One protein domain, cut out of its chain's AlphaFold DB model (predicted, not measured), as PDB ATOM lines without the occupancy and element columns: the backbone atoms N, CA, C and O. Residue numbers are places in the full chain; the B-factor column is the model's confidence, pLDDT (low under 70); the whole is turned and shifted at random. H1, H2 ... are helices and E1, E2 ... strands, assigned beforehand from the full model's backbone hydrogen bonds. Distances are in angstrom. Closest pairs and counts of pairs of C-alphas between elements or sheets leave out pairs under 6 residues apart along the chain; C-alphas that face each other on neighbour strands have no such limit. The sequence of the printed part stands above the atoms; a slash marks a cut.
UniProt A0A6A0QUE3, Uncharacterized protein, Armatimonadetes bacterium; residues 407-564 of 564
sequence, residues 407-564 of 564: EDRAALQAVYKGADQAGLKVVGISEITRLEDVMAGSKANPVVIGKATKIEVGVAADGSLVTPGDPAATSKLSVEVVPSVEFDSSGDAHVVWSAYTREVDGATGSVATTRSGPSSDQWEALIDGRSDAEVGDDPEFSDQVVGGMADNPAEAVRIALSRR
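Overview. This is residues 407 to 564 of the 564 residues of an uncharacterized protein of Armatimonadetes bacterium (UniProt A0A6A0QUE3). A long, twisted sheet of four strands, E1 to E4, forms a wall, with H5 packed over one face and H4 over the same face beside the end of E2. H2 and H3 lie off the sheet, near the H4 that is over it, while H1, also off the sheet, meets H5 nearly at right angles, and residues 431 to 436 and 439 to 444 of the long loop after H1 stick out, as do residues 528 to 534, of which 532 to 534 belong to H3. The printed part has 158 residues, with five named helices and four strands in the order H1 E1 E2 E3 E4 H2 H3 H4 H5; the sheet runs E1 E2 E3 E4, antiparallel throughout, and the class is mixed. It is only just loose, close to compact, with a radius of gyration of the C-alphas of 18.2 A and spans of 51 by 43 by 29 A.

Arrangement. E1 (residues 453 to 460), E2 (473 to 487), E3 (493 to 505) and E4 (511 to 515) make a meander, each strand the antiparallel neighbour of the one before; each successive pair is a hairpin. N 455 and O 479 are 2.8 A apart, N 480 and O 500 2.8 A, and N 503 and O 512 2.8 A, within hydrogen-bond range. H5 (553 to 562) is on the sheet at a height of 7.4 A, in two layers, a helix over one face; it lies over E3 and E4, slantwise to the strands at 41 degrees to E3 on the local plane. The closest C-alphas of E3 and H5 are those of Ala 499 and Ala 556, 5.2 A apart. H4 (539 to 548) is on the same face, over E2 at a height of 8.7 A, only just slantwise at 31 degrees to E2 on the local plane; their closest C-alphas, Glu 486 and Val 546, are 6.4 A apart. H2 (520 to 527) only just touches H4, with 3 pairs of C-alphas within 8 A, closest Leu 526 and Phe 541 at 6.7 A, at a shallow tilt of 23 degrees, opposite ways. H3 (532 to 536) is close to H4 but not clearly touching; the C-alphas of Val 535 and Phe 541 are closest at 6.5 A. H1 (407 to 421) is not on the sheet and touches H5, about perpendicular at 78 degrees; the C-alphas of Leu 412 and Ala 554 are closest at 6.3 A. In all five helices every O i to N i+4 pair is within hydrogen-bond range.

Along the chain. E2 spans 40.5 A, E3 38.8 A, E1 22.4 A and E4 13.7 A. H1, from C-alpha 407 at (77.205, 11.205, 4.095), spans 20.5 A; H5, ending with C-alpha 562 at (87.114, 26.583, -1.397), 14.2 A; H4 14.1 A; H2 10.4 A; H3 5.9 A.

Size, cuts and confidence. The farthest C-alphas, Glu 436 and Ala 507, are 52.4 A apart. The printed part has no cut. The links H1 to E1, 31 residues, and E1 to E2, 12 residues, are long. Residues 407 to 452 and 493 to 494 have pLDDT under 70.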
ATOM      1  N   GLU A 407      76.793   9.806   3.951       41.75
ATOM      2  CA  GLU A 407      77.205  11.205   4.095       41.75
ATOM      3  C   GLU A 407      77.196  11.931   2.746       41.75
ATOM      4  O   GLU A 407      76.631  13.021   2.658       41.75
ATOM      5  N   ASP A 408      77.671  11.289   1.672       41.28
ATOM      6  CA  ASP A 408      77.632  11.857   0.313       41.28
ATOM      7  C   ASP A 408      76.192  12.088  -0.148       41.28
ATOM      8  O   ASP A 408      75.847  13.146  -0.674       41.28
ATOM      9  N   ARG A 409      75.305  11.121   0.124       43.00
ATOM     10  CA  ARG A 409      73.870  11.253  -0.167       43.00
ATOM     11  C   ARG A 409      73.222  12.378   0.636       43.00
ATOM     12  O   ARG A 409      72.353  13.062   0.103       43.00
ATOM     13  N   ALA A 410      73.631  12.588   1.886       42.31
ATOM     14  CA  ALA A 410      73.112  13.670   2.720       42.31
ATOM     15  C   ALA A 410      73.599  15.051   2.249       42.31
ATOM     16  O   ALA A 410      72.809  15.994   2.223       42.31
ATOM     17  N   ALA A 411      74.862  15.168   1.829       43.53
ATOM     18  CA  ALA A 411      75.414  16.395   1.258       43.53
ATOM     19  C   ALA A 411      74.739  16.750  -0.075       43.53
ATOM     20  O   ALA A 411      74.295  17.882  -0.262       43.53
ATOM     21  N   LEU A 412      74.560  15.763  -0.959       44.41
ATOM     22  CA  LEU A 412      73.855  15.924  -2.233       44.41
ATOM     23  C   LEU A 412      72.391  16.347  -2.015       44.41
ATOM     24  O   LEU A 412      71.900  17.277  -2.649       44.41
ATOM     25  N   GLN A 413      71.707  15.728  -1.048       46.59
ATOM     26  CA  GLN A 413      70.355  16.124  -0.651       46.59
ATOM     27  C   GLN A 413      70.300  17.530  -0.048       46.59
ATOM     28  O   GLN A 413      69.306  18.217  -0.255       46.59
ATOM     29  N   ALA A 414      71.326  17.980   0.678       44.00
ATOM     30  CA  ALA A 414      71.384  19.341   1.206       44.00
ATOM     31  C   ALA A 414      71.538  20.380   0.084       44.00
ATOM     32  O   ALA A 414      70.868  21.408   0.123       44.00
ATOM     33  N   VAL A 415      72.346  20.079  -0.939       43.69
ATOM     34  CA  VAL A 415      72.494  20.918  -2.139       43.69
ATOM     35  C   VAL A 415      71.188  20.965  -2.935       43.69
ATOM     36  O   VAL A 415      70.690  22.052  -3.215       43.69
ATOM     37  N   TYR A 416      70.569  19.813  -3.222       48.16
ATOM     38  CA  TYR A 416      69.276  19.769  -3.917       48.16
ATOM     39  C   TYR A 416      68.162  20.455  -3.129       48.16
ATOM     40  O   TYR A 416      67.344  21.159  -3.709       48.16
ATOM     41  N   LYS A 417      68.143  20.293  -1.805       44.69
ATOM     42  CA  LYS A 417      67.181  20.965  -0.933       44.69
ATOM     43  C   LYS A 417      67.408  22.474  -0.893       44.69
ATOM     44  O   LYS A 417      66.430  23.205  -0.882       44.69
ATOM     45  N   GLY A 418      68.658  22.939  -0.880       42.59
ATOM     46  CA  GLY A 418      68.981  24.362  -0.991       42.59
ATOM     47  C   GLY A 418      68.523  24.948  -2.329       42.59
ATOM     48  O   GLY A 418      67.911  26.011  -2.351       42.59
ATOM     49  N   ALA A 419      68.733  24.214  -3.427       41.78
ATOM     50  CA  ALA A 419      68.271  24.598  -4.759       41.78
ATOM     51  C   ALA A 419      66.732  24.639  -4.856       41.78
ATOM     52  O   ALA A 419      66.173  25.630  -5.316       41.78
ATOM     53  N   ASP A 420      66.039  23.619  -4.344       40.09
ATOM     54  CA  ASP A 420      64.570  23.549  -4.316       40.09
ATOM     55  C   ASP A 420      63.953  24.637  -3.414       40.09
ATOM     56  O   ASP A 420      63.001  25.312  -3.801       40.09
ATOM     57  N   GLN A 421      64.549  24.904  -2.243       41.91
ATOM     58  CA  GLN A 421      64.147  26.006  -1.354       41.91
ATOM     59  C   GLN A 421      64.346  27.389  -1.989       41.91
ATOM     60  O   GLN A 421      63.604  28.316  -1.667       41.91
ATOM     61  N   ALA A 422      65.312  27.517  -2.898       37.81
ATOM     62  CA  ALA A 422      65.543  28.708  -3.707       37.81
ATOM     63  C   ALA A 422      64.654  28.768  -4.971       37.81
ATOM     64  O   ALA A 422      64.762  29.718  -5.743       37.81
ATOM     65  N   GLY A 423      63.768  27.786  -5.193       31.56
ATOM     66  CA  GLY A 423      62.872  27.718  -6.353       31.56
ATOM     67  C   GLY A 423      63.541  27.255  -7.653       31.56
ATOM     68  O   GLY A 423      62.988  27.460  -8.734       31.56
ATOM     69  N   LEU A 424      64.726  26.645  -7.572       35.16
ATOM     70  CA  LEU A 424      65.529  26.224  -8.718       35.16
ATOM     71  C   LEU A 424      65.220  24.764  -9.096       35.16
ATOM     72  O   LEU A 424      65.334  23.855  -8.274       35.16
ATOM     73  N   LYS A 425      64.876  24.515 -10.369       33.50
ATOM     74  CA  LYS A 425      64.740  23.155 -10.920       33.50
ATOM     75  C   LYS A 425      66.112  22.603 -11.297       33.50
ATOM     76  O   LYS A 425      66.709  23.057 -12.268       33.50
ATOM     77  N   VAL A 426      66.577  21.580 -10.585       36.69
ATOM     78  CA  VAL A 426      67.779  20.829 -10.972       36.69
ATOM     79  C   VAL A 426      67.376  19.672 -11.888       36.69
ATOM     80  O   VAL A 426      66.684  18.752 -11.457       36.69
ATOM     81  N   VAL A 427      67.777  19.728 -13.159       35.16
ATOM     82  CA  VAL A 427      67.547  18.673 -14.162       35.16
ATOM     83  C   VAL A 427      68.913  18.155 -14.609       35.16
ATOM     84  O   VAL A 427      69.607  18.865 -15.329       35.16
ATOM     85  N   GLY A 428      69.317  16.952 -14.189       31.27
ATOM     86  CA  GLY A 428      70.595  16.394 -14.651       31.27
ATOM     87  C   GLY A 428      71.141  15.207 -13.863       31.27
ATOM     88  O   GLY A 428      72.094  15.366 -13.114       31.27
ATOM     89  N   ILE A 429      70.565  14.022 -14.074       32.69
ATOM     90  CA  ILE A 429      71.304  12.764 -14.276       32.69
ATOM     91  C   ILE A 429      70.468  12.020 -15.322       32.69
ATOM     92  O   ILE A 429      69.335  11.639 -15.030       32.69
ATOM     93  N   SER A 430      70.955  11.877 -16.556       36.12
ATOM     94  CA  SER A 430      70.379  10.892 -17.472       36.12
ATOM     95  C   SER A 430      70.592   9.520 -16.833       36.12
ATOM     96  O   SER A 430      71.718   9.099 -16.577       36.12
ATOM     97  N   GLU A 431      69.498   8.859 -16.472       32.75
ATOM     98  CA  GLU A 431      69.510   7.537 -15.862       32.75
ATOM     99  C   GLU A 431      70.028   6.536 -16.910       32.75
ATOM    100  O   GLU A 431      69.294   6.119 -17.803       32.75
ATOM    101  N   ILE A 432      71.315   6.174 -16.856       37.50
ATOM    102  CA  ILE A 432      71.834   5.050 -17.647       37.50
ATOM    103  C   ILE A 432      71.239   3.785 -17.025       37.50
ATOM    104  O   ILE A 432      71.661   3.335 -15.959       37.50
ATOM    105  N   THR A 433      70.197   3.245 -17.652       33.09
ATOM    106  CA  THR A 433      69.395   2.152 -17.081       33.09
ATOM    107  C   THR A 433      69.958   0.756 -17.367       33.09
ATOM    108  O   THR A 433      69.426  -0.219 -16.829       33.09
ATOM    109  N   ARG A 434      71.032   0.615 -18.168       34.12
ATOM    110  CA  ARG A 434      71.631  -0.689 -18.511       34.12
ATOM    111  C   ARG A 434      73.161  -0.665 -18.536       34.12
ATOM    112  O   ARG A 434      73.791   0.220 -19.097       34.12
ATOM    113  N   LEU A 435      73.751  -1.696 -17.928       34.69
ATOM    114  CA  LEU A 435      75.201  -1.919 -17.811       34.69
ATOM    115  C   LEU A 435      75.857  -2.285 -19.159       34.69
ATOM    116  O   LEU A 435      77.066  -2.153 -19.318       34.69
ATOM    117  N   GLU A 436      75.059  -2.745 -20.121       37.12
ATOM    118  CA  GLU A 436      75.495  -3.141 -21.464       37.12
ATOM    119  C   GLU A 436      75.964  -1.940 -22.307       37.12
ATOM    120  O   GLU A 436      76.926  -2.067 -23.062       37.12
ATOM    121  N   ASP A 437      75.355  -0.767 -22.107       37.19
ATOM    122  CA  ASP A 437      75.637   0.458 -22.870       37.19
ATOM    123  C   ASP A 437      76.975   1.104 -22.472       37.19
ATOM    124  O   ASP A 437      77.642   1.736 -23.287       37.19
ATOM    125  N   VAL A 438      77.420   0.872 -21.234       39.00
ATOM    126  CA  VAL A 438      78.729   1.316 -20.719       39.00
ATOM    127  C   VAL A 438      79.878   0.473 -21.297       39.00
ATOM    128  O   VAL A 438      81.016   0.925 -21.371       39.00
ATOM    129  N   MET A 439      79.593  -0.759 -21.729       32.94
ATOM    130  CA  MET A 439      80.602  -1.762 -22.094       32.94
ATOM    131  C   MET A 439      80.903  -1.833 -23.606       32.94
ATOM    132  O   MET A 439      81.779  -2.597 -24.008       32.94
ATOM    133  N   ALA A 440      80.193  -1.082 -24.458       33.88
ATOM    134  CA  ALA A 440      80.209  -1.280 -25.915       33.88
ATOM    135  C   ALA A 440      81.381  -0.627 -26.685       33.88
ATOM    136  O   ALA A 440      81.556  -0.921 -27.865       33.88
ATOM    137  N   GLY A 441      82.235   0.181 -26.049       29.94
ATOM    138  CA  GLY A 441      83.430   0.737 -26.697       29.94
ATOM    139  C   GLY A 441      83.162   1.845 -27.736       29.94
ATOM    140  O   GLY A 441      82.152   1.893 -28.436       29.94
ATOM    141  N   SER A 442      84.125   2.760 -27.822       39.66
ATOM    142  CA  SER A 442      83.987   4.177 -28.190       39.66
ATOM    143  C   SER A 442      83.762   4.535 -29.672       39.66
ATOM    144  O   SER A 442      84.190   5.605 -30.097       39.66
ATOM    145  N   LYS A 443      83.136   3.688 -30.499       31.38
ATOM    146  CA  LYS A 443      82.911   4.032 -31.927       31.38
ATOM    147  C   LYS A 443      81.488   3.866 -32.458       31.38
ATOM    148  O   LYS A 443      81.203   4.412 -33.514       31.38
ATOM    149  N   ALA A 444      80.606   3.156 -31.755       28.16
ATOM    150  CA  ALA A 444      79.217   2.959 -32.195       28.16
ATOM    151  C   ALA A 444      78.180   3.687 -31.322       28.16
ATOM    152  O   ALA A 444      77.054   3.876 -31.760       28.16
ATOM    153  N   ASN A 445      78.570   4.118 -30.119       32.34
ATOM    154  CA  ASN A 445      77.768   4.934 -29.211       32.34
ATOM    155  C   ASN A 445      78.703   5.984 -28.594       32.34
ATOM    156  O   ASN A 445      79.525   5.605 -27.752       32.34
ATOM    157  N   PRO A 446      78.662   7.266 -29.003       33.59
ATOM    158  CA  PRO A 446      79.387   8.299 -28.277       33.59
ATOM    159  C   PRO A 446      78.871   8.304 -26.838       33.59
ATOM    160  O   PRO A 446      77.662   8.268 -26.595       33.59
ATOM    161  N   VAL A 447      79.782   8.287 -25.866       32.47
ATOM    162  CA  VAL A 447      79.400   8.462 -24.467       32.47
ATOM    163  C   VAL A 447      78.848   9.882 -24.356       32.47
ATOM    164  O   VAL A 447      79.608  10.841 -24.352       32.47
ATOM    165  N   VAL A 448      77.522  10.034 -24.307       36.31
ATOM    166  CA  VAL A 448      76.890  11.335 -24.061       36.31
ATOM    167  C   VAL A 448      77.083  11.657 -22.586       36.31
ATOM    168  O   VAL A 448      76.284  11.267 -21.728       36.31
ATOM    169  N   ILE A 449      78.195  12.320 -22.280       40.16
ATOM    170  CA  ILE A 449      78.489  12.774 -20.929       40.16
ATOM    171  C   ILE A 449      77.629  14.004 -20.630       40.16
ATOM    172  O   ILE A 449      77.486  14.919 -21.436       40.16
ATOM    173  N   GLY A 450      76.972  13.927 -19.474       46.03
ATOM    174  CA  GLY A 450      75.758  14.647 -19.124       46.03
ATOM    175  C   GLY A 450      75.817  16.165 -19.258       46.03
ATOM    176  O   GLY A 450      76.806  16.817 -18.945       46.03
ATOM    177  N   LYS A 451      74.667  16.709 -19.661       52.59
ATOM    178  CA  LYS A 451      74.322  18.131 -19.663       52.59
ATOM    179  C   LYS A 451      74.961  18.859 -18.473       52.59
ATOM    180  O   LYS A 451      74.686  18.516 -17.320       52.59
ATOM    181  N   ALA A 452      75.775  19.871 -18.770       65.56
ATOM    182  CA  ALA A 452      76.345  20.746 -17.758       65.56
ATOM    183  C   ALA A 452      75.227  21.282 -16.855       65.56
ATOM    184  O   ALA A 452      74.190  21.768 -17.321       65.56
ATOM    185  N   THR A 453      75.411  21.156 -15.543       71.50
ATOM    186  CA  THR A 453      74.466  21.700 -14.571       71.50
ATOM    187  C   THR A 453      74.939  23.082 -14.170       71.50
ATOM    188  O   THR A 453      75.934  23.220 -13.462       71.50
ATOM    189  N   LYS A 454      74.208  24.110 -14.600       78.56
ATOM    190  CA  LYS A 454      74.453  25.488 -14.179       78.56
ATOM    191  C   LYS A 454      73.606  25.828 -12.958       78.56
ATOM    192  O   LYS A 454      72.383  25.700 -12.977       78.56
ATOM    193  N   ILE A 455      74.265  26.282 -11.903       78.31
ATOM    194  CA  ILE A 455      73.673  26.739 -10.650       78.31
ATOM    195  C   ILE A 455      73.977  28.228 -10.539       78.31
ATOM    196  O   ILE A 455      75.137  28.625 -10.538       78.31
ATOM    197  N   GLU A 456      72.952  29.063 -10.432       83.00
ATOM    198  CA  GLU A 456      73.130  30.482 -10.125       83.00
ATOM    199  C   GLU A 456      72.700  30.732  -8.679       83.00
ATOM    200  O   GLU A 456      71.660  30.236  -8.248       83.00
ATOM    201  N   VAL A 457      73.500  31.494  -7.930       83.69
ATOM    202  CA  VAL A 457      73.222  31.940  -6.555       83.69
ATOM    203  C   VAL A 457      73.702  33.381  -6.366       83.69
ATOM    204  O   VAL A 457      74.588  33.855  -7.078       83.69
ATOM    205  N   GLY A 458      73.108  34.104  -5.422       82.12
ATOM    206  CA  GLY A 458      73.670  35.360  -4.930       82.12
ATOM    207  C   GLY A 458      74.673  35.091  -3.809       82.12
ATOM    208  O   GLY A 458      74.541  34.101  -3.089       82.12
ATOM    209  N   VAL A 459      75.658  35.967  -3.631       86.94
ATOM    210  CA  VAL A 459      76.543  35.953  -2.454       86.94
ATOM    211  C   VAL A 459      76.314  37.241  -1.687       86.94
ATOM    212  O   VAL A 459      76.402  38.324  -2.263       86.94
ATOM    213  N   ALA A 460      75.977  37.130  -0.408       88.31
ATOM    214  CA  ALA A 460      75.786  38.280   0.465       88.31
ATOM    215  C   ALA A 460      77.126  38.854   0.951       88.31
ATOM    216  O   ALA A 460      78.173  38.216   0.843       88.31
ATOM    217  N   ALA A 461      77.082  40.045   1.553       90.62
ATOM    218  CA  ALA A 461      78.270  40.742   2.055       90.62
ATOM    219  C   ALA A 461      79.074  39.947   3.106       90.62
ATOM    220  O   ALA A 461      80.267  40.182   3.285       90.62
ATOM    221  N   ASP A 462      78.430  39.017   3.817       85.88
ATOM    222  CA  ASP A 462      79.069  38.122   4.790       85.88
ATOM    223  C   ASP A 462      79.634  36.832   4.158       85.88
ATOM    224  O   ASP A 462      80.140  35.960   4.865       85.88
ATOM    225  N   GLY A 463      79.553  36.705   2.830       81.75
ATOM    226  CA  GLY A 463      79.995  35.545   2.062       81.75
ATOM    227  C   GLY A 463      78.987  34.393   2.009       81.75
ATOM    228  O   GLY A 463      79.282  33.384   1.360       81.75
ATOM    229  N   SER A 464      77.824  34.514   2.663       82.50
ATOM    230  CA  SER A 464      76.772  33.494   2.625       82.50
ATOM    231  C   SER A 464      76.091  33.423   1.254       82.50
ATOM    232  O   SER A 464      75.981  34.418   0.536       82.50
ATOM    233  N   LEU A 465      75.650  32.221   0.870       81.69
ATOM    234  CA  LEU A 465      74.923  32.002  -0.381       81.69
ATOM    235  C   LEU A 465      73.433  32.287  -0.167       81.69
ATOM    236  O   LEU A 465      72.816  31.722   0.737       81.69
ATOM    237  N   VAL A 466      72.862  33.132  -1.018       80.69
ATOM    238  CA  VAL A 466      71.448  33.530  -1.023       80.69
ATOM    239  C   VAL A 466      70.809  33.225  -2.380       80.69
ATOM    240  O   VAL A 466      71.492  32.920  -3.361       80.69
ATOM    241  N   THR A 467      69.481  33.287  -2.452       79.06
ATOM    242  CA  THR A 467      68.744  33.086  -3.707       79.06
ATOM    243  C   THR A 467      69.181  34.118  -4.760       79.06
ATOM    244  O   THR A 467      69.426  35.277  -4.414       79.06
ATOM    245  N   PRO A 468      69.278  33.752  -6.052       78.44
ATOM    246  CA  PRO A 468      69.518  34.720  -7.120       78.44
ATOM    247  C   PRO A 468      68.541  35.899  -7.068       78.44
ATOM    248  O   PRO A 468      67.331  35.701  -6.984       78.44
ATOM    249  N   GLY A 469      69.068  37.122  -7.144       80.00
ATOM    250  CA  GLY A 469      68.260  38.346  -7.114       80.00
ATOM    251  C   GLY A 469      67.789  38.782  -5.724       80.00
ATOM    252  O   GLY A 469      67.050  39.760  -5.630       80.00
ATOM    253  N   ASP A 470      68.209  38.102  -4.651       86.94
ATOM    254  CA  ASP A 470      67.996  38.592  -3.288       86.94
ATOM    255  C   ASP A 470      68.669  39.972  -3.121       86.94
ATOM    256  O   ASP A 470      69.837  40.121  -3.486       86.94
ATOM    257  N   PRO A 471      67.978  40.992  -2.574       91.50
ATOM    258  CA  PRO A 471      68.561  42.315  -2.355       91.50
ATOM    259  C   PRO A 471      69.761  42.318  -1.395       91.50
ATOM    260  O   PRO A 471      70.504  43.297  -1.365       91.50
ATOM    261  N   ALA A 472      69.957  41.261  -0.601       88.69
ATOM    262  CA  ALA A 472      71.144  41.083   0.227       88.69
ATOM    263  C   ALA A 472      72.378  40.612  -0.566       88.69
ATOM    264  O   ALA A 472      73.484  40.654  -0.023       88.69
ATOM    265  N   ALA A 473      72.216  40.161  -1.817       89.94
ATOM    266  CA  ALA A 473      73.319  39.719  -2.660       89.94
ATOM    267  C   ALA A 473      74.178  40.911  -3.109       89.94
ATOM    268  O   ALA A 473      73.702  41.836  -3.766       89.94
ATOM    269  N   THR A 474      75.466  40.866  -2.787       94.81
ATOM    270  CA  THR A 474      76.477  41.815  -3.261       94.81
ATOM    271  C   THR A 474      77.140  41.356  -4.554       94.81
ATOM    272  O   THR A 474      77.651  42.187  -5.297       94.81
ATOM    273  N   SER A 475      77.110  40.057  -4.859       94.00
ATOM    274  CA  SER A 475      77.637  39.494  -6.106       94.00
ATOM    275  C   SER A 475      76.748  38.366  -6.644       94.00
ATOM    276  O   SER A 475      75.954  37.758  -5.915       94.00
ATOM    277  N   LYS A 476      76.861  38.097  -7.950       91.88
ATOM    278  CA  LYS A 476      76.219  36.962  -8.626       91.88
ATOM    279  C   LYS A 476      77.252  35.866  -8.847       91.88
ATOM    280  O   LYS A 476      78.228  36.085  -9.558       91.88
ATOM    281  N   LEU A 477      77.004  34.680  -8.310       88.25
ATOM    282  CA  LEU A 477      77.847  33.504  -8.470       88.25
ATOM    283  C   LEU A 477      77.153  32.484  -9.378       88.25
ATOM    284  O   LEU A 477      76.047  32.027  -9.105       88.25
ATOM    285  N   SER A 478      77.821  32.119 -10.465       90.19
ATOM    286  CA  SER A 478      77.455  31.005 -11.334       90.19
ATOM    287  C   SER A 478      78.405  29.847 -11.065       90.19
ATOM    288  O   SER A 478      79.616  30.045 -11.067       90.19
ATOM    289  N   VAL A 479      77.873  28.648 -10.862       84.12
ATOM    290  CA  VAL A 479      78.627  27.403 -10.718       84.12
ATOM    291  C   VAL A 479      78.167  26.444 -11.803       84.12
ATOM    292  O   VAL A 479      77.010  26.042 -11.825       84.12
ATOM    293  N   GLU A 480      79.054  26.092 -12.716       87.31
ATOM    294  CA  GLU A 480      78.796  25.134 -13.783       87.31
ATOM    295  C   GLU A 480      79.490  23.818 -13.458       87.31
ATOM    296  O   GLU A 480      80.701  23.793 -13.276       87.31
ATOM    297  N   VAL A 481      78.724  22.736 -13.355       82.06
ATOM    298  CA  VAL A 481      79.232  21.404 -13.022       82.06
ATOM    299  C   VAL A 481      79.125  20.505 -14.244       82.06
ATOM    300  O   VAL A 481      78.027  20.271 -14.750       82.06
ATOM    301  N   VAL A 482      80.268  20.000 -14.695       82.31
ATOM    302  CA  VAL A 482      80.438  19.229 -15.924       82.31
ATOM    303  C   VAL A 482      81.032  17.865 -15.564       82.31
ATOM    304  O   VAL A 482      82.125  17.815 -14.989       82.31
ATOM    305  N   PRO A 483      80.332  16.753 -15.842       79.56
ATOM    306  CA  PRO A 483      80.962  15.442 -15.821       79.56
ATOM    307  C   PRO A 483      81.901  15.288 -17.029       79.56
ATOM    308  O   PRO A 483      81.598  15.785 -18.110       79.56
ATOM    309  N   SER A 484      83.010  14.574 -16.867       72.00
ATOM    310  CA  SER A 484      83.875  14.101 -17.959       72.00
ATOM    311  C   SER A 484      84.300  12.650 -17.705       72.00
ATOM    312  O   SER A 484      84.060  12.104 -16.625       72.00
ATOM    313  N   VAL A 485      84.870  11.992 -18.716       74.00
ATOM    314  CA  VAL A 485      85.424  10.639 -18.600       74.00
ATOM    315  C   VAL A 485      86.920  10.733 -18.817       74.00
ATOM    316  O   VAL A 485      87.361  11.210 -19.855       74.00
ATOM    317  N   GLU A 486      87.670  10.251 -17.836       77.44
ATOM    318  CA  GLU A 486      89.127  10.171 -17.866       77.44
ATOM    319  C   GLU A 486      89.550   8.706 -17.792       77.44
ATOM    320  O   GLU A 486      88.847   7.877 -17.213       77.44
ATOM    321  N   PHE A 487      90.701   8.378 -18.367       76.75
ATOM    322  CA  PHE A 487      91.237   7.019 -18.353       76.75
ATOM    323  C   PHE A 487      92.435   6.949 -17.415       76.75
ATOM    324  O   PHE A 487      93.310   7.810 -17.461       76.75
ATOM    325  N   ASP A 488      92.466   5.927 -16.563       81.69
ATOM    326  CA  ASP A 488      93.626   5.655 -15.715       81.69
ATOM    327  C   ASP A 488      94.717   4.872 -16.471       81.69
ATOM    328  O   ASP A 488      94.556   4.499 -17.637       81.69
ATOM    329  N   SER A 489      95.834   4.585 -15.805       83.50
ATOM    330  CA  SER A 489      96.952   3.816 -16.364       83.50
ATOM    331  C   SER A 489      96.595   2.401 -16.826       83.50
ATOM    332  O   SER A 489      97.310   1.813 -17.641       83.50
ATOM    333  N   SER A 490      95.510   1.823 -16.302       80.19
ATOM    334  CA  SER A 490      94.973   0.528 -16.735       80.19
ATOM    335  C   SER A 490      94.158   0.630 -18.024       80.19
ATOM    336  O   SER A 490      93.815  -0.407 -18.596       80.19
ATOM    337  N   GLY A 491      93.841   1.848 -18.474       73.62
ATOM    338  CA  GLY A 491      92.829   2.105 -19.491       73.62
ATOM    339  C   GLY A 491      91.402   1.952 -18.960       73.62
ATOM    340  O   GLY A 491      90.472   1.856 -19.762       73.62
ATOM    341  N   ASP A 492      91.214   1.908 -17.634       70.06
ATOM    342  CA  ASP A 492      89.884   1.878 -17.037       70.06
ATOM    343  C   ASP A 492      89.293   3.295 -17.083       70.06
ATOM    344  O   ASP A 492      89.944   4.273 -16.709       70.06
ATOM    345  N   ALA A 493      88.054   3.409 -17.559       65.62
ATOM    346  CA  ALA A 493      87.339   4.677 -17.642       65.62
ATOM    347  C   ALA A 493      86.763   5.081 -16.275       65.62
ATOM    348  O   ALA A 493      86.063   4.299 -15.624       65.62
ATOM    349  N   HIS A 494      86.980   6.335 -15.884       69.50
ATOM    350  CA  HIS A 494      86.478   6.952 -14.659       69.50
ATOM    351  C   HIS A 494      85.629   8.167 -15.001       69.50
ATOM    352  O   HIS A 494      86.053   9.041 -15.750       69.50
ATOM    353  N   VAL A 495      84.430   8.249 -14.423       73.69
ATOM    354  CA  VAL A 495      83.639   9.483 -14.481       73.69
ATOM    355  C   VAL A 495      84.184  10.435 -13.429       73.69
ATOM    356  O   VAL A 495      84.090  10.153 -12.234       73.69
ATOM    357  N   VAL A 496      84.702  11.572 -13.873       81.06
ATOM    358  CA  VAL A 496      85.200  12.634 -13.004       81.06
ATOM    359  C   VAL A 496      84.330  13.879 -13.133       81.06
ATOM    360  O   VAL A 496      83.573  14.039 -14.091       81.06
ATOM    361  N   TRP A 497      84.408  14.766 -12.144       83.75
ATOM    362  CA  TRP A 497      83.570  15.960 -12.091       83.75
ATOM    363  C   TRP A 497      84.403  17.234 -12.007       83.75
ATOM    364  O   TRP A 497      85.223  17.418 -11.102       83.75
ATOM    365  N   SER A 498      84.122  18.151 -12.927       87.00
ATOM    366  CA  SER A 498      84.663  19.504 -12.937       87.00
ATOM    367  C   SER A 498      83.573  20.505 -12.564       87.00
ATOM    368  O   SER A 498      82.431  20.381 -12.989       87.00
ATOM    369  N   ALA A 499      83.906  21.500 -11.753       87.31
ATOM    370  CA  ALA A 499      83.035  22.601 -11.393       87.31
ATOM    371  C   ALA A 499      83.766  23.910 -11.658       87.31
ATOM    372  O   ALA A 499      84.857  24.120 -11.135       87.31
ATOM    373  N   TYR A 500      83.152  24.793 -12.430       91.62
ATOM    374  CA  TYR A 500      83.655  26.118 -12.754       91.62
ATOM    375  C   TYR A 500      82.811  27.144 -12.020       91.62
ATOM    376  O   TYR A 500      81.590  27.155 -12.157       91.62
ATOM    377  N   THR A 501      83.439  28.010 -11.234       91.50
ATOM    378  CA  THR A 501      82.744  29.148 -10.636       91.50
ATOM    379  C   THR A 501      83.084  30.422 -11.381       91.50
ATOM    380  O   THR A 501      84.217  30.636 -11.810       91.50
ATOM    381  N   ARG A 502      82.085  31.289 -11.499       93.88
ATOM    382  CA  ARG A 502      82.214  32.654 -11.985       93.88
ATOM    383  C   ARG A 502      81.405  33.557 -11.076       93.88
ATOM    384  O   ARG A 502      80.178  33.510 -11.095       93.88
ATOM    385  N   GLU A 503      82.093  34.367 -10.291       92.88
ATOM    386  CA  GLU A 503      81.497  35.388  -9.444       92.88
ATOM    387  C   GLU A 503      81.661  36.761 -10.088       92.88
ATOM    388  O   GLU A 503      82.749  37.103 -10.544       92.88
ATOM    389  N   VAL A 504      80.578  37.531 -10.144       94.62
ATOM    390  CA  VAL A 504      80.560  38.909 -10.636       94.62
ATOM    391  C   VAL A 504      80.125  39.815  -9.496       94.62
ATOM    392  O   VAL A 504      78.979  39.732  -9.045       94.62
ATOM    393  N   ASP A 505      81.031  40.668  -9.031       94.31
ATOM    394  CA  ASP A 505      80.741  41.661  -8.002       94.31
ATOM    395  C   ASP A 505      79.762  42.713  -8.539       94.31
ATOM    396  O   ASP A 505      79.982  43.312  -9.592       94.31
ATOM    397  N   GLY A 506      78.660  42.935  -7.826       89.19
ATOM    398  CA  GLY A 506      77.578  43.804  -8.285       89.19
ATOM    399  C   GLY A 506      77.918  45.293  -8.244       89.19
ATOM    400  O   GLY A 506      77.300  46.070  -8.969       89.19
ATOM    401  N   ALA A 507      78.889  45.707  -7.424       90.50
ATOM    402  CA  ALA A 507      79.262  47.113  -7.269       90.50
ATOM    403  C   ALA A 507      80.363  47.539  -8.252       90.50
ATOM    404  O   ALA A 507      80.331  48.643  -8.791       90.50
ATOM    405  N   THR A 508      81.344  46.670  -8.469       93.62
ATOM    406  CA  THR A 508      82.551  46.936  -9.263       93.62
ATOM    407  C   THR A 508      82.510  46.295 -10.645       93.62
ATOM    408  O   THR A 508      83.293  46.681 -11.510       93.62
ATOM    409  N   GLY A 509      81.646  45.298 -10.859       92.00
ATOM    410  CA  GLY A 509      81.644  44.473 -12.069       92.00
ATOM    411  C   GLY A 509      82.861  43.552 -12.188       92.00
ATOM    412  O   GLY A 509      83.048  42.929 -13.234       92.00
ATOM    413  N   SER A 510      83.707  43.467 -11.152       93.69
ATOM    414  CA  SER A 510      84.877  42.591 -11.164       93.69
ATOM    415  C   SER A 510      84.457  41.123 -11.236       93.69
ATOM    416  O   SER A 510      83.431  40.723 -10.683       93.69
ATOM    417  N   VAL A 511      85.242  40.325 -11.961       93.12
ATOM    418  CA  VAL A 511      84.955  38.910 -12.205       93.12
ATOM    419  C   VAL A 511      86.038  38.059 -11.559       93.12
ATOM    420  O   VAL A 511      87.217  38.221 -11.870       93.12
ATOM    421  N   ALA A 512      85.633  37.131 -10.697       91.94
ATOM    422  CA  ALA A 512      86.496  36.106 -10.127       91.94
ATOM    423  C   ALA A 512      86.063  34.730 -10.638       91.94
ATOM    424  O   ALA A 512      84.875  34.404 -10.633       91.94
ATOM    425  N   THR A 513      87.016  33.914 -11.081       92.12
ATOM    426  CA  THR A 513      86.749  32.553 -11.550       92.12
ATOM    427  C   THR A 513      87.582  31.541 -10.784       92.12
ATOM    428  O   THR A 513      88.736  31.790 -10.440       92.12
ATOM    429  N   THR A 514      86.996  30.378 -10.514       90.44
ATOM    430  CA  THR A 514      87.718  29.239  -9.939       90.44
ATOM    431  C   THR A 514      87.281  27.955 -10.627       90.44
ATOM    432  O   THR A 514      86.245  27.918 -11.291       90.44
ATOM    433  N   ARG A 515      88.063  26.887 -10.470       91.19
ATOM    434  CA  ARG A 515      87.704  25.561 -10.970       91.19
ATOM    435  C   ARG A 515      88.035  24.465  -9.966       91.19
ATOM    436  O   ARG A 515      88.990  24.609  -9.192       91.19
ATOM    437  N   SER A 516      87.295  23.363 -10.006       83.06
ATOM    438  CA  SER A 516      87.729  22.089  -9.431       83.06
ATOM    439  C   SER A 516      88.682  21.363 -10.385       83.06
ATOM    440  O   SER A 516      88.796  21.727 -11.552       83.06
ATOM    441  N   GLY A 517      89.426  20.388  -9.864       84.31
ATOM    442  CA  GLY A 517      90.541  19.748 -10.574       84.31
ATOM    443  C   GLY A 517      91.888  20.427 -10.302       84.31
ATOM    444  O   GLY A 517      91.961  21.356  -9.487       84.31
ATOM    445  N   PRO A 518      92.986  19.989 -10.930       81.88
ATOM    446  CA  PRO A 518      94.299  20.565 -10.665       81.88
ATOM    447  C   PRO A 518      94.368  22.043 -11.104       81.88
ATOM    448  O   PRO A 518      93.807  22.437 -12.135       81.88
ATOM    449  N   SER A 519      95.007  22.904 -10.306       82.19
ATOM    450  CA  SER A 519      95.334  24.277 -10.729       82.19
ATOM    451  C   SER A 519      96.324  24.260 -11.898       82.19
ATOM    452  O   SER A 519      96.932  23.226 -12.164       82.19
ATOM    453  N   SER A 520      96.502  25.383 -12.599       79.94
ATOM    454  CA  SER A 520      97.524  25.480 -13.653       79.94
ATOM    455  C   SER A 520      98.910  25.105 -13.122       79.94
ATOM    456  O   SER A 520      99.552  24.246 -13.703       79.94
ATOM    457  N   ASP A 521      99.297  25.611 -11.947       84.44
ATOM    458  CA  ASP A 521     100.567  25.251 -11.299       84.44
ATOM    459  C   ASP A 521     100.674  23.751 -10.980       84.44
ATOM    460  O   ASP A 521     101.752  23.167 -11.063       84.44
ATOM    461  N   GLN A 522      99.563  23.110 -10.596       84.88
ATOM    462  CA  GLN A 522      99.542  21.666 -10.368       84.88
ATOM    463  C   GLN A 522      99.695  20.906 -11.686       84.88
ATOM    464  O   GLN A 522     100.466  19.959 -11.729       84.88
ATOM    465  N   TRP A 523      99.027  21.334 -12.759       85.50
ATOM    466  CA  TRP A 523      99.210  20.752 -14.092       85.50
ATOM    467  C   TRP A 523     100.638  20.924 -14.605       85.50
ATOM    468  O   TRP A 523     101.231  19.958 -15.067       85.50
ATOM    469  N   GLU A 524     101.222  22.111 -14.469       86.88
ATOM    470  CA  GLU A 524     102.610  22.372 -14.860       86.88
ATOM    471  C   GLU A 524     103.592  21.514 -14.057       86.88
ATOM    472  O   GLU A 524     104.536  20.966 -14.625       86.88
ATOM    473  N   ALA A 525     103.346  21.331 -12.756       89.00
ATOM    474  CA  ALA A 525     104.145  20.441 -11.920       89.00
ATOM    475  C   ALA A 525     103.987  18.957 -12.297       89.00
ATOM    476  O   ALA A 525     104.942  18.200 -12.151       89.00
ATOM    477  N   LEU A 526     102.809  18.539 -12.773       85.31
ATOM    478  CA  LEU A 526     102.563  17.178 -13.266       85.31
ATOM    479  C   LEU A 526     103.228  16.937 -14.631       85.31
ATOM    480  O   LEU A 526     103.747  15.852 -14.893       85.31
ATOM    481  N   ILE A 527     103.233  17.950 -15.499       89.00
ATOM    482  CA  ILE A 527     103.902  17.909 -16.804       89.00
ATOM    483  C   ILE A 527     105.426  17.908 -16.616       89.00
ATOM    484  O   ILE A 527     106.120  17.169 -17.310       89.00
ATOM    485  N   ASP A 528     105.952  18.680 -15.659       89.94
ATOM    486  CA  ASP A 528     107.383  18.769 -15.309       89.94
ATOM    487  C   ASP A 528     108.294  19.046 -16.526       89.94
ATOM    488  O   ASP A 528     109.378  18.485 -16.686       89.94
ATOM    489  N   GLY A 529     107.821  19.890 -17.450       88.88
ATOM    490  CA  GLY A 529     108.548  20.255 -18.671       88.88
ATOM    491  C   GLY A 529     108.698  19.134 -19.708       88.88
ATOM    492  O   GLY A 529     109.455  19.302 -20.666       88.88
ATOM    493  N   ARG A 530     108.001  18.008 -19.527       88.94
ATOM    494  CA  ARG A 530     107.900  16.931 -20.518       88.94
ATOM    495  C   ARG A 530     107.041  17.370 -21.702       88.94
ATOM    496  O   ARG A 530     106.198  18.253 -21.577       88.94
ATOM    497  N   SER A 531     107.278  16.763 -22.858       86.38
ATOM    498  CA  SER A 531     106.455  16.991 -24.050       86.38
ATOM    499  C   SER A 531     105.075  16.341 -23.922       86.38
ATOM    500  O   SER A 531     104.923  15.350 -23.211       86.38
ATOM    501  N   ASP A 532     104.084  16.836 -24.666       76.38
ATOM    502  CA  ASP A 532     102.716  16.293 -24.642       76.38
ATOM    503  C   ASP A 532     102.665  14.791 -24.968       76.38
ATOM    504  O   ASP A 532     101.885  14.057 -24.372       76.38
ATOM    505  N   ALA A 533     103.540  14.313 -25.861       78.62
ATOM    506  CA  ALA A 533     103.654  12.888 -26.179       78.62
ATOM    507  C   ALA A 533     104.170  12.066 -24.985       78.62
ATOM    508  O   ALA A 533     103.640  11.002 -24.688       78.62
ATOM    509  N   GLU A 534     105.179  12.569 -24.265       80.00
ATOM    510  CA  GLU A 534     105.707  11.905 -23.065       80.00
ATOM    511  C   GLU A 534     104.705  11.911 -21.908       80.00
ATOM    512  O   GLU A 534     104.709  10.991 -21.096       80.00
ATOM    513  N   VAL A 535     103.879  12.953 -21.819       83.50
ATOM    514  CA  VAL A 535     102.827  13.093 -20.810       83.50
ATOM    515  C   VAL A 535     101.636  12.189 -21.128       83.50
ATOM    516  O   VAL A 535     101.139  11.508 -20.238       83.50
ATOM    517  N   GLY A 536     101.202  12.145 -22.390       75.25
ATOM    518  CA  GLY A 536     100.088  11.308 -22.836       75.25
ATOM    519  C   GLY A 536     100.375   9.807 -22.743       75.25
ATOM    520  O   GLY A 536      99.464   9.031 -22.471       75.25
ATOM    521  N   ASP A 537     101.638   9.407 -22.911       82.69
ATOM    522  CA  ASP A 537     102.078   8.015 -22.765       82.69
ATOM    523  C   ASP A 537     102.461   7.643 -21.315       82.69
ATOM    524  O   ASP A 537     102.805   6.485 -21.057       82.69
ATOM    525  N   ASP A 538     102.436   8.589 -20.363       86.69
ATOM    526  CA  ASP A 538     102.804   8.328 -18.969       86.69
ATOM    527  C   ASP A 538     101.607   7.822 -18.139       86.69
ATOM    528  O   ASP A 538     100.738   8.610 -17.753       86.69
ATOM    529  N   PRO A 539     101.582   6.530 -17.761       86.31
ATOM    530  CA  PRO A 539     100.517   5.988 -16.922       86.31
ATOM    531  C   PRO A 539     100.411   6.685 -15.559       86.31
ATOM    532  O   PRO A 539      99.315   6.827 -15.021       86.31
ATOM    533  N   GLU A 540     101.534   7.120 -14.980       89.88
ATOM    534  CA  GLU A 540     101.524   7.762 -13.666       89.88
ATOM    535  C   GLU A 540     100.858   9.140 -13.732       89.88
ATOM    536  O   GLU A 540     100.131   9.521 -12.812       89.88
ATOM    537  N   PHE A 541     101.035   9.855 -14.843       87.62
ATOM    538  CA  PHE A 541     100.344  11.111 -15.100       87.62
ATOM    539  C   PHE A 541      98.829  10.909 -15.176       87.62
ATOM    540  O   PHE A 541      98.100  11.590 -14.458       87.62
ATOM    541  N   SER A 542      98.350   9.940 -15.963       82.06
ATOM    542  CA  SER A 542      96.918   9.615 -16.056       82.06
ATOM    543  C   SER A 542      96.303   9.291 -14.689       82.06
ATOM    544  O   SER A 542      95.262   9.842 -14.329       82.06
ATOM    545  N   ASP A 543      96.979   8.476 -13.874       88.44
ATOM    546  CA  ASP A 543      96.525   8.147 -12.516       88.44
ATOM    547  C   ASP A 543      96.476   9.381 -11.600       88.44
ATOM    548  O   ASP A 543      95.557   9.529 -10.787       88.44
ATOM    549  N   GLN A 544      97.456  10.281 -11.720       88.50
ATOM    550  CA  GLN A 544      97.518  11.519 -10.940       88.50
ATOM    551  C   GLN A 544      96.453  12.533 -11.373       88.50
ATOM    552  O   GLN A 544      95.895  13.221 -10.516       88.50
ATOM    553  N   VAL A 545      96.132  12.602 -12.668       83.50
ATOM    554  CA  VAL A 545      95.029  13.416 -13.194       83.50
ATOM    555  C   VAL A 545      93.705  12.907 -12.647       83.50
ATOM    556  O   VAL A 545      92.998  13.671 -11.990       83.50
ATOM    557  N   VAL A 546      93.402  11.617 -12.826       84.50
ATOM    558  CA  VAL A 546      92.168  10.998 -12.316       84.50
ATOM    559  C   VAL A 546      92.059  11.183 -10.800       84.50
ATOM    560  O   VAL A 546      91.033  11.646 -10.307       84.50
ATOM    561  N   GLY A 547      93.135  10.913 -10.056       86.62
ATOM    562  CA  GLY A 547      93.175  11.086  -8.601       86.62
ATOM    563  C   GLY A 547      93.122  12.544  -8.121       86.62
ATOM    564  O   GLY A 547      92.848  12.790  -6.945       86.62
ATOM    565  N   GLY A 548      93.395  13.509  -9.003       85.12
ATOM    566  CA  GLY A 548      93.314  14.946  -8.735       85.12
ATOM    567  C   GLY A 548      91.949  15.568  -9.044       85.12
ATOM    568  O   GLY A 548      91.696  16.715  -8.654       85.12
ATOM    569  N   MET A 549      91.071  14.839  -9.735       87.75
ATOM    570  CA  MET A 549      89.712  15.273 -10.045       87.75
ATOM    571  C   MET A 549      88.725  14.888  -8.936       87.75
ATOM    572  O   MET A 549      89.011  14.072  -8.063       87.75
ATOM    573  N   ALA A 550      87.547  15.513  -8.937       84.25
ATOM    574  CA  ALA A 550      86.515  15.194  -7.959       84.25
ATOM    575  C   ALA A 550      85.752  13.925  -8.355       84.25
ATOM    576  O   ALA A 550      85.288  13.793  -9.489       84.25
ATOM    577  N   ASP A 551      85.520  13.051  -7.379       76.00
ATOM    578  CA  ASP A 551      84.820  11.780  -7.588       76.00
ATOM    579  C   ASP A 551      83.292  11.949  -7.712       76.00
ATOM    580  O   ASP A 551      82.567  11.008  -8.036       76.00
ATOM    581  N   ASN A 552      82.763  13.132  -7.382       76.44
ATOM    582  CA  ASN A 552      81.334  13.436  -7.435       76.44
ATOM    583  C   ASN A 552      81.061  14.953  -7.589       76.44
ATOM    584  O   ASN A 552      81.926  15.775  -7.266       76.44
ATOM    585  N   PRO A 553      79.838  15.352  -8.002       73.00
ATOM    586  CA  PRO A 553      79.485  16.756  -8.236       73.00
ATOM    587  C   PRO A 553      79.649  17.653  -7.003       73.00
ATOM    588  O   PRO A 553      80.086  18.796  -7.106       73.00
ATOM    589  N   ALA A 554      79.285  17.151  -5.818       70.50
ATOM    590  CA  ALA A 554      79.317  17.940  -4.588       70.50
ATOM    591  C   ALA A 554      80.756  18.249  -4.166       70.50
ATOM    592  O   ALA A 554      81.058  19.358  -3.723       70.50
ATOM    593  N   GLU A 555      81.654  17.283  -4.337       77.06
ATOM    594  CA  GLU A 555      83.077  17.478  -4.127       77.06
ATOM    595  C   GLU A 555      83.671  18.470  -5.129       77.06
ATOM    596  O   GLU A 555      84.411  19.357  -4.706       77.06
ATOM    597  N   ALA A 556      83.287  18.395  -6.407       80.56
ATOM    598  CA  ALA A 556      83.707  19.361  -7.419       80.56
ATOM    599  C   ALA A 556      83.324  20.790  -7.000       80.56
ATOM    600  O   ALA A 556      84.184  21.663  -6.876       80.56
ATOM    601  N   VAL A 557      82.050  21.011  -6.660       77.88
ATOM    602  CA  VAL A 557      81.556  22.317  -6.194       77.88
ATOM    603  C   VAL A 557      82.282  22.769  -4.926       77.88
ATOM    604  O   VAL A 557      82.712  23.916  -4.842       77.88
ATOM    605  N   ARG A 558      82.473  21.879  -3.945       83.19
ATOM    606  CA  ARG A 558      83.188  22.193  -2.698       83.19
ATOM    607  C   ARG A 558      84.627  22.634  -2.961       83.19
ATOM    608  O   ARG A 558      85.072  23.608  -2.362       83.19
ATOM    609  N   ILE A 559      85.350  21.924  -3.829       83.12
ATOM    610  CA  ILE A 559      86.734  22.258  -4.185       83.12
ATOM    611  C   ILE A 559      86.774  23.620  -4.876       83.12
ATOM    612  O   ILE A 559      87.566  24.468  -4.467       83.12
ATOM    613  N   ALA A 560      85.907  23.852  -5.863       84.12
ATOM    614  CA  ALA A 560      85.866  25.118  -6.584       84.12
ATOM    615  C   ALA A 560      85.557  26.291  -5.631       84.12
ATOM    616  O   ALA A 560      86.337  27.232  -5.531       84.12
ATOM    617  N   LEU A 561      84.513  26.175  -4.801       81.56
ATOM    618  CA  LEU A 561      84.160  27.206  -3.818       81.56
ATOM    619  C   LEU A 561      85.235  27.438  -2.748       81.56
ATOM    620  O   LEU A 561      85.346  28.548  -2.247       81.56
ATOM    621  N   SER A 562      86.032  26.425  -2.386       82.94
ATOM    622  CA  SER A 562      87.114  26.583  -1.397       82.94
ATOM    623  C   SER A 562      88.326  27.367  -1.907       82.94
ATOM    624  O   SER A 562      89.180  27.751  -1.112       82.94
ATOM    625  N   ARG A 563      88.423  27.555  -3.227       82.94
ATOM    626  CA  ARG A 563      89.495  28.303  -3.898       82.94
ATOM    627  C   ARG A 563      89.098  29.742  -4.221       82.94
ATOM    628  O   ARG A 563      89.926  30.480  -4.749       82.94
ATOM    629  N   ARG A 564      87.844  30.097  -3.943       74.62
ATOM    630  CA  ARG A 564      87.343  31.466  -3.954       74.62
ATOM    631  C   ARG A 564      87.815  32.175  -2.694       74.62
ATOM    632  O   ARG A 564      88.256  33.335  -2.823       74.62
TER     633      ARG A 564